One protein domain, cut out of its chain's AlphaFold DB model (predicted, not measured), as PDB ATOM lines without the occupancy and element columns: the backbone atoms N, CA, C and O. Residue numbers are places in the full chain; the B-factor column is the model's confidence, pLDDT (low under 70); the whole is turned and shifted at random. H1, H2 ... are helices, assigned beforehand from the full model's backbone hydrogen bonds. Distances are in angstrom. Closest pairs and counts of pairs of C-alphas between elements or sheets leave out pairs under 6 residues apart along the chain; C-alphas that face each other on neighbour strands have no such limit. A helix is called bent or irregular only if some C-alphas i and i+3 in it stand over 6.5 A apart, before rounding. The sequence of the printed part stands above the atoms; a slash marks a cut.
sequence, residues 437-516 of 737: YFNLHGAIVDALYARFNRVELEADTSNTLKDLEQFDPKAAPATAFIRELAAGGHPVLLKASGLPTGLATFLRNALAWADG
ATOM      1  N   TYR A 437      37.078 -37.161  19.630       59.97
ATOM      2  CA  TYR A 437      37.744 -35.896  19.283       59.97
ATOM      3  C   TYR A 437      37.500 -34.782  20.319       59.97
ATOM      4  O   TYR A 437      38.149 -33.742  20.247       59.97
ATOM      5  N   PHE A 438      36.604 -34.973  21.296       55.69
ATOM      6  CA  PHE A 438      36.287 -33.956  22.312       55.69
ATOM      7  C   PHE A 438      37.495 -33.637  23.203       55.69
ATOM      8  O   PHE A 438      37.783 -32.476  23.497       55.69
ATOM      9  N   ASN A 439      38.289 -34.661  23.526       66.44
ATOM     10  CA  ASN A 439      39.510 -34.504  24.314       66.44
ATOM     11  C   ASN A 439      40.632 -33.771  23.558       66.44
ATOM     12  O   ASN A 439      41.656 -33.449  24.159       66.44
ATOM     13  N   LEU A 440      40.461 -33.453  22.263       77.00
ATOM     14  CA  LEU A 440      41.458 -32.679  21.522       77.00
ATOM     15  C   LEU A 440      41.598 -31.253  22.041       77.00
ATOM     16  O   LEU A 440      42.664 -30.675  21.870       77.00
ATOM     17  N   HIS A 441      40.570 -30.690  22.685       78.69
ATOM     18  CA  HIS A 441      40.706 -29.368  23.293       78.69
ATOM     19  C   HIS A 441      41.748 -29.377  24.411       78.69
ATOM     20  O   HIS A 441      42.721 -28.628  24.357       78.69
ATOM     21  N   GLY A 442      41.600 -30.306  25.362       82.31
ATOM     22  CA  GLY A 442      42.601 -30.549  26.400       82.31
ATOM     23  C   GLY A 442      43.960 -30.919  25.808       82.31
ATOM     24  O   GLY A 442      44.963 -30.326  26.185       82.31
ATOM     25  N   ALA A 443      43.990 -31.799  24.800       87.38
ATOM     26  CA  ALA A 443      45.236 -32.221  24.162       87.38
ATOM     27  C   ALA A 443      45.991 -31.077  23.463       87.38
ATOM     28  O   ALA A 443      47.220 -31.065  23.463       87.38
ATOM     29  N   ILE A 444      45.284 -30.113  22.862       90.81
ATOM     30  CA  ILE A 444      45.908 -28.924  22.269       90.81
ATOM     31  C   ILE A 444      46.448 -27.998  23.349       90.81
ATOM     32  O   ILE A 444      47.561 -27.501  23.198       90.81
ATOM     33  N   VAL A 445      45.695 -27.767  24.424       91.19
ATOM     34  CA  VAL A 445      46.177 -26.952  25.548       91.19
ATOM     35  C   VAL A 445      47.421 -27.593  26.161       91.19
ATOM     36  O   VAL A 445      48.407 -26.895  26.378       91.19
ATOM     37  N   ASP A 446      47.431 -28.915  26.329       92.19
ATOM     38  CA  ASP A 446      48.594 -29.676  26.790       92.19
ATOM     39  C   ASP A 446      49.768 -29.600  25.813       92.19
ATOM     40  O   ASP A 446      50.909 -29.442  26.237       92.19
ATOM     41  N   ALA A 447      49.518 -29.667  24.505       94.75
ATOM     42  CA  ALA A 447      50.561 -29.523  23.496       94.75
ATOM     43  C   ALA A 447      51.158 -28.111  23.471       94.75
ATOM     44  O   ALA A 447      52.374 -27.955  23.398       94.75
ATOM     45  N   LEU A 448      50.327 -27.072  23.568       94.62
ATOM     46  CA  LEU A 448      50.794 -25.693  23.693       94.62
ATOM     47  C   LEU A 448      51.568 -25.501  24.999       94.62
ATOM     48  O   LEU A 448      52.631 -24.885  24.992       94.62
ATOM     49  N   TYR A 449      51.087 -26.074  26.100       95.56
ATOM     50  CA  TYR A 449      51.766 -26.038  27.390       95.56
ATOM     51  C   TYR A 449      53.137 -26.721  27.317       95.56
ATOM     52  O   TYR A 449      54.131 -26.123  27.734       95.56
ATOM     53  N   ALA A 450      53.208 -27.914  26.721       95.44
ATOM     54  CA  ALA A 450      54.442 -28.655  26.465       95.44
ATOM     55  C   ALA A 450      55.434 -27.834  25.634       95.44
ATOM     56  O   ALA A 450      56.582 -27.640  26.041       95.44
ATOM     57  N   ARG A 451      54.958 -27.249  24.528       95.69
ATOM     58  CA  ARG A 451      55.745 -26.385  23.643       95.69
ATOM     59  C   ARG A 451      56.326 -25.182  24.380       95.69
ATOM     60  O   ARG A 451      57.531 -24.944  24.331       95.69
ATOM     61  N   PHE A 452      55.468 -24.394  25.022       94.38
ATOM     62  CA  PHE A 452      55.859 -23.127  25.632       94.38
ATOM     63  C   PHE A 452      56.750 -23.317  26.864       94.38
ATOM     64  O   PHE A 452      57.671 -22.527  27.073       94.38
ATOM     65  N   ASN A 453      56.527 -24.380  27.642       93.31
ATOM     66  CA  ASN A 453      57.303 -24.672  28.849       93.31
ATOM     67  C   ASN A 453      58.478 -25.637  28.609       93.31
ATOM     68  O   ASN A 453      59.236 -25.903  29.539       93.31
ATOM     69  N   ARG A 454      58.660 -26.136  27.377       94.69
ATOM     70  CA  ARG A 454      59.690 -27.125  26.993       94.69
ATOM     71  C   ARG A 454      59.643 -28.398  27.845       94.69
ATOM     72  O   ARG A 454      60.680 -28.909  28.265       94.69
ATOM     73  N   VAL A 455      58.434 -28.889  28.099       95.56
ATOM     74  CA  VAL A 455      58.191 -30.151  28.809       95.56
ATOM     75  C   VAL A 455      57.635 -31.196  27.850       95.56
ATOM     76  O   VAL A 455      57.153 -30.865  26.768       95.56
ATOM     77  N   GLU A 456      57.718 -32.468  28.228       94.56
ATOM     78  CA  GLU A 456      57.106 -33.539  27.445       94.56
ATOM     79  C   GLU A 456      55.575 -33.461  27.507       94.56
ATOM     80  O   GLU A 456      54.992 -33.003  28.493       94.56
ATOM     81  N   LEU A 457      54.921 -33.921  26.437       94.00
ATOM     82  CA  LEU A 457      53.469 -34.056  26.396       94.00
ATOM     83  C   LEU A 457      53.027 -35.073  27.454       94.00
ATOM     84  O   LEU A 457      53.582 -36.168  27.525       94.00
ATOM     85  N   GLU A 458      52.011 -34.735  28.246       92.38
ATOM     86  CA  GLU A 458      51.560 -35.604  29.332       92.38
ATOM     87  C   GLU A 458      51.186 -37.012  28.854       92.38
ATOM     88  O   GLU A 458      50.704 -37.212  27.733       92.38
ATOM     89  N   ALA A 459      51.402 -37.999  29.727       90.44
ATOM     90  CA  ALA A 459      51.136 -39.400  29.423       90.44
ATOM     91  C   ALA A 459      49.659 -39.637  29.067       90.44
ATOM     92  O   ALA A 459      49.378 -40.331  28.092       90.44
ATOM     93  N   ASP A 460      48.728 -39.004  29.786       83.56
ATOM     94  CA  ASP A 460      47.285 -39.140  29.556       83.56
ATOM     95  C   ASP A 460      46.860 -38.561  28.205       83.56
ATOM     96  O   ASP A 460      46.112 -39.195  27.457       83.56
ATOM     97  N   THR A 461      47.405 -37.404  27.830       88.44
ATOM     98  CA  THR A 461      47.180 -36.820  26.503       88.44
ATOM     99  C   THR A 461      47.842 -37.654  25.411       88.44
ATOM    100  O   THR A 461      47.232 -37.919  24.377       88.44
ATOM    101  N   SER A 462      49.049 -38.168  25.643       88.81
ATOM    102  CA  SER A 462      49.718 -39.080  24.712       88.81
ATOM    103  C   SER A 462      48.923 -40.370  24.486       88.81
ATOM    104  O   SER A 462      48.823 -40.827  23.344       88.81
ATOM    105  N   ASN A 463      48.338 -40.935  25.544       83.25
ATOM    106  CA  ASN A 463      47.452 -42.097  25.477       83.25
ATOM    107  C   ASN A 463      46.151 -41.745  24.754       83.25
ATOM    108  O   ASN A 463      45.784 -42.443  23.820       83.25
ATOM    109  N   THR A 464      45.540 -40.599  25.064       82.62
ATOM    110  CA  THR A 464      44.342 -40.099  24.372       82.62
ATOM    111  C   THR A 464      44.566 -39.966  22.864       82.62
ATOM    112  O   THR A 464      43.718 -40.372  22.072       82.62
ATOM    113  N   LEU A 465      45.716 -39.430  22.436       88.50
ATOM    114  CA  LEU A 465      46.054 -39.318  21.015       88.50
ATOM    115  C   LEU A 465      46.298 -40.692  20.368       88.50
ATOM    116  O   LEU A 465      45.927 -40.882  19.212       88.50
ATOM    117  N   LYS A 466      46.905 -41.651  21.086       85.38
ATOM    118  CA  LYS A 466      47.086 -43.034  20.601       85.38
ATOM    119  C   LYS A 466      45.754 -43.769  20.471       85.38
ATOM    120  O   LYS A 466      45.511 -44.403  19.449       85.38
ATOM    121  N   ASP A 467      44.888 -43.645  21.469       78.50
ATOM    122  CA  ASP A 467      43.543 -44.209  21.457       78.50
ATOM    123  C   ASP A 467      42.759 -43.626  20.282       78.50
ATOM    124  O   ASP A 467      42.154 -44.358  19.502       78.50
ATOM    125  N   LEU A 468      42.831 -42.308  20.086       80.38
ATOM    126  CA  LEU A 468      42.185 -41.640  18.963       80.38
ATOM    127  C   LEU A 468      42.662 -42.191  17.606       80.38
ATOM    128  O   LEU A 468      41.825 -42.457  16.747       80.38
ATOM    129  N   GLU A 469      43.963 -42.434  17.422       83.31
ATOM    130  CA  GLU A 469      44.515 -43.074  16.213       83.31
ATOM    131  C   GLU A 469      44.043 -44.516  16.034       83.31
ATOM    132  O   GLU A 469      43.716 -44.932  14.921       83.31
ATOM    133  N   GLN A 470      44.004 -45.282  17.125       77.88
ATOM    134  CA  GLN A 470      43.549 -46.667  17.116       77.88
ATOM    135  C   GLN A 470      42.066 -46.760  16.743       77.88
ATOM    136  O   GLN A 470      41.651 -47.658  16.007       77.88
ATOM    137  N   PHE A 471      41.259 -45.836  17.257       73.94
ATOM    138  CA  PHE A 471      39.816 -45.836  17.086       73.94
ATOM    139  C   PHE A 471      39.336 -45.106  15.829       73.94
ATOM    140  O   PHE A 471      38.184 -45.313  15.431       73.94
ATOM    141  N   ASP A 472      40.158 -44.240  15.244       78.19
ATOM    142  CA  ASP A 472      39.921 -43.586  13.962       78.19
ATOM    143  C   ASP A 472      41.252 -43.341  13.228       78.19
ATOM    144  O   ASP A 472      41.930 -42.340  13.471       78.19
ATOM    145  N   PRO A 473      41.615 -44.201  12.258       78.69
ATOM    146  CA  PRO A 473      42.830 -44.021  11.466       78.69
ATOM    147  C   PRO A 473      42.899 -42.676  10.726       78.69
ATOM    148  O   PRO A 473      43.990 -42.220  10.380       78.69
ATOM    149  N   LYS A 474      41.758 -42.007  10.485       82.38
ATOM    150  CA  LYS A 474      41.723 -40.668   9.874       82.38
ATOM    151  C   LYS A 474      42.149 -39.561  10.837       82.38
ATOM    152  O   LYS A 474      42.405 -38.450  10.379       82.38
ATOM    153  N   ALA A 475      42.256 -39.848  12.133       84.00
ATOM    154  CA  ALA A 475      42.757 -38.914  13.131       84.00
ATOM    155  C   ALA A 475      44.283 -38.772  13.109       84.00
ATOM    156  O   ALA A 475      44.785 -37.749  13.570       84.00
ATOM    157  N   ALA A 476      45.003 -39.748  12.537       88.25
ATOM    158  CA  ALA A 476      46.468 -39.791  12.497       88.25
ATOM    159  C   ALA A 476      47.140 -38.473  12.060       88.25
ATOM    160  O   ALA A 476      48.137 -38.077  12.661       88.25
ATOM    161  N   PRO A 477      46.616 -37.727  11.068       89.75
ATOM    162  CA  PRO A 477      47.199 -36.442  10.712       89.75
ATOM    163  C   PRO A 477      47.001 -35.373  11.803       89.75
ATOM    164  O   PRO A 477      47.906 -34.581  12.051       89.75
ATOM    165  N   ALA A 478      45.843 -35.341  12.473       89.19
ATOM    166  CA  ALA A 478      45.552 -34.379  13.539       89.19
ATOM    167  C   ALA A 478      46.346 -34.680  14.821       89.19
ATOM    168  O   ALA A 478      46.853 -33.770  15.471       89.19
ATOM    169  N   THR A 479      46.507 -35.954  15.167       92.25
ATOM    170  CA  THR A 479      47.324 -36.389  16.307       92.25
ATOM    171  C   THR A 479      48.812 -36.166  16.037       92.25
ATOM    172  O   THR A 479      49.517 -35.682  16.923       92.25
ATOM    173  N   ALA A 480      49.292 -36.422  14.813       93.56
ATOM    174  CA  ALA A 480      50.646 -36.061  14.385       93.56
ATOM    175  C   ALA A 480      50.889 -34.549  14.485       93.56
ATOM    176  O   ALA A 480      51.894 -34.136  15.058       93.56
ATOM    177  N   PHE A 481      49.934 -33.732  14.023       94.75
ATOM    178  CA  PHE A 481      49.982 -32.276  14.156       94.75
ATOM    179  C   PHE A 481      50.144 -31.842  15.620       94.75
ATOM    180  O   PHE A 481      50.999 -31.015  15.920       94.75
ATOM    181  N   ILE A 482      49.356 -32.405  16.544       94.56
ATOM    182  CA  ILE A 482      49.406 -32.039  17.970       94.56
ATOM    183  C   ILE A 482      50.740 -32.447  18.602       94.56
ATOM    184  O   ILE A 482      51.324 -31.667  19.353       94.56
ATOM    185  N   ARG A 483      51.263 -33.637  18.272       96.25
ATOM    186  CA  ARG A 483      52.578 -34.084  18.764       96.25
ATOM    187  C   ARG A 483      53.715 -33.217  18.230       96.25
ATOM    188  O   ARG A 483      54.612 -32.859  18.987       96.25
ATOM    189  N   GLU A 484      53.674 -32.849  16.953       96.25
ATOM    190  CA  GLU A 484      54.666 -31.956  16.351       96.25
ATOM    191  C   GLU A 484      54.580 -30.537  16.933       96.25
ATOM    192  O   GLU A 484      55.611 -29.934  17.233       96.25
ATOM    193  N   LEU A 485      53.364 -30.028  17.175       95.38
ATOM    194  CA  LEU A 485      53.142 -28.754  17.861       95.38
ATOM    195  C   LEU A 485      53.792 -28.756  19.251       95.38
ATOM    196  O   LEU A 485      54.525 -27.816  19.571       95.38
ATOM    197  N   ALA A 486      53.557 -29.823  20.027       96.12
ATOM    198  CA  ALA A 486      54.112 -30.029  21.366       96.12
ATOM    199  C   ALA A 486      55.645 -30.096  21.367       96.12
ATOM    200  O   ALA A 486      56.287 -29.516  22.235       96.12
ATOM    201  N   ALA A 487      56.237 -30.735  20.354       95.06
ATOM    202  CA  ALA A 487      57.685 -30.838  20.184       95.06
ATOM    203  C   ALA A 487      58.364 -29.520  19.751       95.06
ATOM    204  O   ALA A 487      59.572 -29.494  19.525       95.06
ATOM    205  N   GLY A 488      57.609 -28.424  19.601       91.50
ATOM    206  CA  GLY A 488      58.143 -27.145  19.129       91.50
ATOM    207  C   GLY A 488      58.279 -27.034  17.609       91.50
ATOM    208  O   GLY A 488      58.827 -26.044  17.128       91.50
ATOM    209  N   GLY A 489      57.763 -28.002  16.844       92.62
ATOM    210  CA  GLY A 489      57.773 -27.986  15.379       92.62
ATOM    211  C   GLY A 489      56.794 -26.976  14.770       92.62
ATOM    212  O   GLY A 489      56.026 -26.319  15.473       92.62
ATOM    213  N   HIS A 490      56.800 -26.847  13.445       90.69
ATOM    214  CA  HIS A 490      55.812 -26.057  12.700       90.69
ATOM    215  C   HIS A 490      54.964 -27.005  11.852       90.69
ATOM    216  O   HIS A 490      55.245 -27.172  10.661       90.69
ATOM    217  N   PRO A 491      53.946 -27.640  12.458       91.06
ATOM    218  CA  PRO A 491      53.193 -28.672  11.778       91.06
ATOM    219  C   PRO A 491      52.493 -28.131  10.537       91.06
ATOM    220  O   PRO A 491      51.898 -27.049  10.533       91.06
ATOM    221  N   VAL A 492      52.558 -28.915   9.464       87.94
ATOM    222  CA  VAL A 492      51.945 -28.551   8.188       87.94
ATOM    223  C   VAL A 492      50.426 -28.574   8.341       87.94
ATOM    224  O   VAL A 492      49.835 -29.588   8.715       87.94
ATOM    225  N   LEU A 493      49.779 -27.451   8.014       78.62
ATOM    226  CA  LEU A 493      48.323 -27.357   8.016       78.62
ATOM    227  C   LEU A 493      47.726 -28.399   7.066       78.62
ATOM    228  O   LEU A 493      47.956 -28.391   5.854       78.62
ATOM    229  N   LEU A 494      46.925 -29.286   7.639       75.88
ATOM    230  CA  LEU A 494      46.270 -30.361   6.917       75.88
ATOM    231  C   LEU A 494      45.276 -29.786   5.903       75.88
ATOM    232  O   LEU A 494      44.500 -28.874   6.207       75.88
ATOM    233  N   LYS A 495      45.271 -30.340   4.685       75.12
ATOM    234  CA  LYS A 495      44.218 -30.041   3.707       75.12
ATOM    235  C   LYS A 495      42.877 -30.479   4.300       75.12
ATOM    236  O   LYS A 495      42.763 -31.583   4.822       75.12
ATOM    237  N   ALA A 496      41.856 -29.628   4.191       65.25
ATOM    238  CA  ALA A 496      40.537 -29.871   4.787       65.25
ATOM    239  C   ALA A 496      39.852 -31.159   4.281       65.25
ATOM    240  O   ALA A 496      38.953 -31.679   4.936       65.25
ATOM    241  N   SER A 497      40.280 -31.687   3.130       62.56
ATOM    242  CA  SER A 497      39.786 -32.937   2.557       62.56
ATOM    243  C   SER A 497      40.204 -34.139   3.417       62.56
ATOM    244  O   SER A 497      41.282 -34.696   3.220       62.56
ATOM    245  N   GLY A 498      39.354 -34.532   4.368       68.06
ATOM    246  CA  GLY A 498      39.510 -35.761   5.157       68.06
ATOM    247  C   GLY A 498      39.331 -35.598   6.667       68.06
ATOM    248  O   GLY A 498      39.128 -36.603   7.343       68.06
ATOM    249  N   LEU A 499      39.355 -34.367   7.187       71.81
ATOM    250  CA  LEU A 499      39.095 -34.081   8.601       71.81
ATOM    251  C   LEU A 499      37.610 -33.761   8.841       71.81
ATOM    252  O   LEU A 499      36.959 -33.210   7.948       71.81
ATOM    253  N   PRO A 500      37.081 -34.032  10.047       71.62
ATOM    254  CA  PRO A 500      35.783 -33.521  10.469       71.62
ATOM    255  C   PRO A 500      35.660 -32.004  10.264       71.62
ATOM    256  O   PRO A 500      36.611 -31.245  10.488       71.62
ATOM    257  N   THR A 501      34.472 -31.557   9.856       66.06
ATOM    258  CA  THR A 501      34.163 -30.139   9.643       66.06
ATOM    259  C   THR A 501      34.510 -29.321  10.890       66.06
ATOM    260  O   THR A 501      34.059 -29.626  11.988       66.06
ATOM    261  N   GLY A 502      35.319 -28.271  10.726       69.12
ATOM    262  CA  GLY A 502      35.748 -27.388  11.819       69.12
ATOM    263  C   GLY A 502      37.082 -27.761  12.475       69.12
ATOM    264  O   GLY A 502      37.779 -26.857  12.933       69.12
ATOM    265  N   LEU A 503      37.517 -29.029  12.424       77.56
ATOM    266  CA  LEU A 503      38.787 -29.452  13.035       77.56
ATOM    267  C   LEU A 503      39.996 -28.750  12.395       77.56
ATOM    268  O   LEU A 503      40.909 -28.321  13.090       77.56
ATOM    269  N   ALA A 504      39.980 -28.547  11.075       79.56
ATOM    270  CA  ALA A 504      41.044 -27.816  10.383       79.56
ATOM    271  C   ALA A 504      41.161 -26.350  10.846       79.56
ATOM    272  O   ALA A 504      42.267 -25.820  10.954       79.56
ATOM    273  N   THR A 505      40.033 -25.691  11.128       80.62
ATOM    274  CA  THR A 505      40.015 -24.326  11.680       80.62
ATOM    275  C   THR A 505      40.539 -24.326  13.112       80.62
ATOM    276  O   THR A 505      41.348 -23.476  13.465       80.62
ATOM    277  N   PHE A 506      40.135 -25.314  13.908       80.69
ATOM    278  CA  PHE A 506      40.590 -25.479  15.284       80.69
ATOM    279  C   PHE A 506      42.116 -25.663  15.376       80.69
ATOM    280  O   PHE A 506      42.785 -24.909  16.079       80.69
ATOM    281  N   LEU A 507      42.691 -26.573  14.581       87.00
ATOM    282  CA  LEU A 507      44.146 -26.778  14.503       87.00
ATOM    283  C   LEU A 507      44.883 -25.525  14.001       87.00
ATOM    284  O   LEU A 507      45.972 -25.206  14.475       87.00
ATOM    285  N   ARG A 508      44.281 -24.767  13.077       87.69
ATOM    286  CA  ARG A 508      44.844 -23.496  12.599       87.69
ATOM    287  C   ARG A 508      44.891 -22.436  13.698       87.69
ATOM    288  O   ARG A 508      45.886 -21.724  13.786       87.69
ATOM    289  N   ASN A 509      43.854 -22.345  14.525       86.19
ATOM    290  CA  ASN A 509      43.835 -21.433  15.667       86.19
ATOM    291  C   ASN A 509      44.896 -21.827  16.703       86.19
ATOM    292  O   ASN A 509      45.576 -20.952  17.226       86.19
ATOM    293  N   ALA A 510      45.099 -23.128  16.936       89.50
ATOM    294  CA  ALA A 510      46.168 -23.618  17.805       89.50
ATOM    295  C   ALA A 510      47.567 -23.242  17.287       89.50
ATOM    296  O   ALA A 510      48.398 -22.767  18.057       89.50
ATOM    297  N   LEU A 511      47.819 -23.388  15.978       92.81
ATOM    298  CA  LEU A 511      49.079 -22.947  15.367       92.81
ATOM    299  C   LEU A 511      49.258 -21.429  15.468       92.81
ATOM    300  O   LEU A 511      50.319 -20.962  15.859       92.81
ATOM    301  N   ALA A 512      48.206 -20.660  15.179       90.50
ATOM    302  CA  ALA A 512      48.243 -19.208  15.310       90.50
ATOM    303  C   ALA A 512      48.548 -18.776  16.754       90.50
ATOM    304  O   ALA A 512      49.294 -17.818  16.955       90.50
ATOM    305  N   TRP A 513      48.031 -19.505  17.747       93.25
ATOM    306  CA  TRP A 513      48.351 -19.281  19.154       93.25
ATOM    307  C   TRP A 513      49.814 -19.596  19.466       93.25
ATOM    308  O   TRP A 513      50.497 -18.777  20.078       93.25
ATOM    309  N   ALA A 514      50.340 -20.716  18.968       92.12
ATOM    310  CA  ALA A 514      51.766 -21.022  19.066       92.12
ATOM    311  C   ALA A 514      52.668 -19.934  18.442       92.12
ATOM    312  O   ALA A 514      53.797 -19.758  18.895       92.12
ATOM    313  N   ASP A 515      52.148 -19.183  17.465       92.06
ATOM    314  CA  ASP A 515      52.798 -18.034  16.819       92.06
ATOM    315  C   ASP A 515      52.467 -16.673  17.482       92.06
ATOM    316  O   ASP A 515      52.769 -15.612  16.930       92.06
ATOM    317  N   GLY A 516      51.834 -16.668  18.661       89.75
ATOM    318  CA  GLY A 516      51.584 -15.462  19.463       89.75
ATOM    319  C   GLY A 516      50.174 -14.863  19.360       89.75
ATOM    320  O   GLY A 516      49.888 -13.857  20.016       89.75
TER     321      GLY A 516
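This is residues 437 to 516 of the 737 residues of an uncharacterized protein of Acidobacteria bacterium (UniProt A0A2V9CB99). Four helices form a compact bundle in which H1 and H3 lie side by side in the middle, with H2 on one side and H4, more loosely held, on the opposite side. H1, H3 and H4 run the same way, H2 runs against H1 and H3, and residues 487 to 502 fold back between H3 and H4. The printed part has 80 residues, with four named helices in the order H1, H2, H3, H4 and no named strand; the class is all helix. The radius of gyration of the C-alphas is 11.5 A, and the spans are 31 by 25 by 18 A.

H1, residues 440 to 453, begins at C-alpha 440 (41.458, -32.679, 21.522) and is 19.2 A long. H2 is residues 459 to 471, 17.9 A. H3, residues 473 to 486, 20.5 A, is irregular, but only just: C-alphas 474 and 477 are 7.0 A apart. H4, residues 503 to 514, 16.6 A, ends at C-alpha 514 (51.766, -21.022, 19.066).

H1 and H3 are the hub, touching three helices each. H1 touches residues 482 to 486 of H3 alone, at a shallow tilt of 26 degrees, the same way; the closest C-alphas, of Ala 447 and Ala 486, are 4.2 A apart. H1 and H2 form a hairpin at a steep tilt of 42 degrees, touching through residues 442 to 446 and 461 to 465 alone, closest at the C-alphas of Ala 443 and Thr 461, 5.5 A. H2 and H3 form another hairpin, at 23 degrees, closest at the C-alphas of Glu 469 and Ala 476, 5.3 A. H4 only just touches H1 and H3, with 3 pairs of C-alphas within 8 A each; H2 and H4 are apart. Every O i to N i+4 pair is within hydrogen-bond range in H1, H2 and H4, and 8 of 10 in H3.

The farthest C-alphas, of Phe 471 and Gly 516, are 32.7 A apart. The printed part has no cut. The link from H3 to H4 is long. The pLDDT is under 70 at residues 437 to 439, 496 to 498 and 501 to 502.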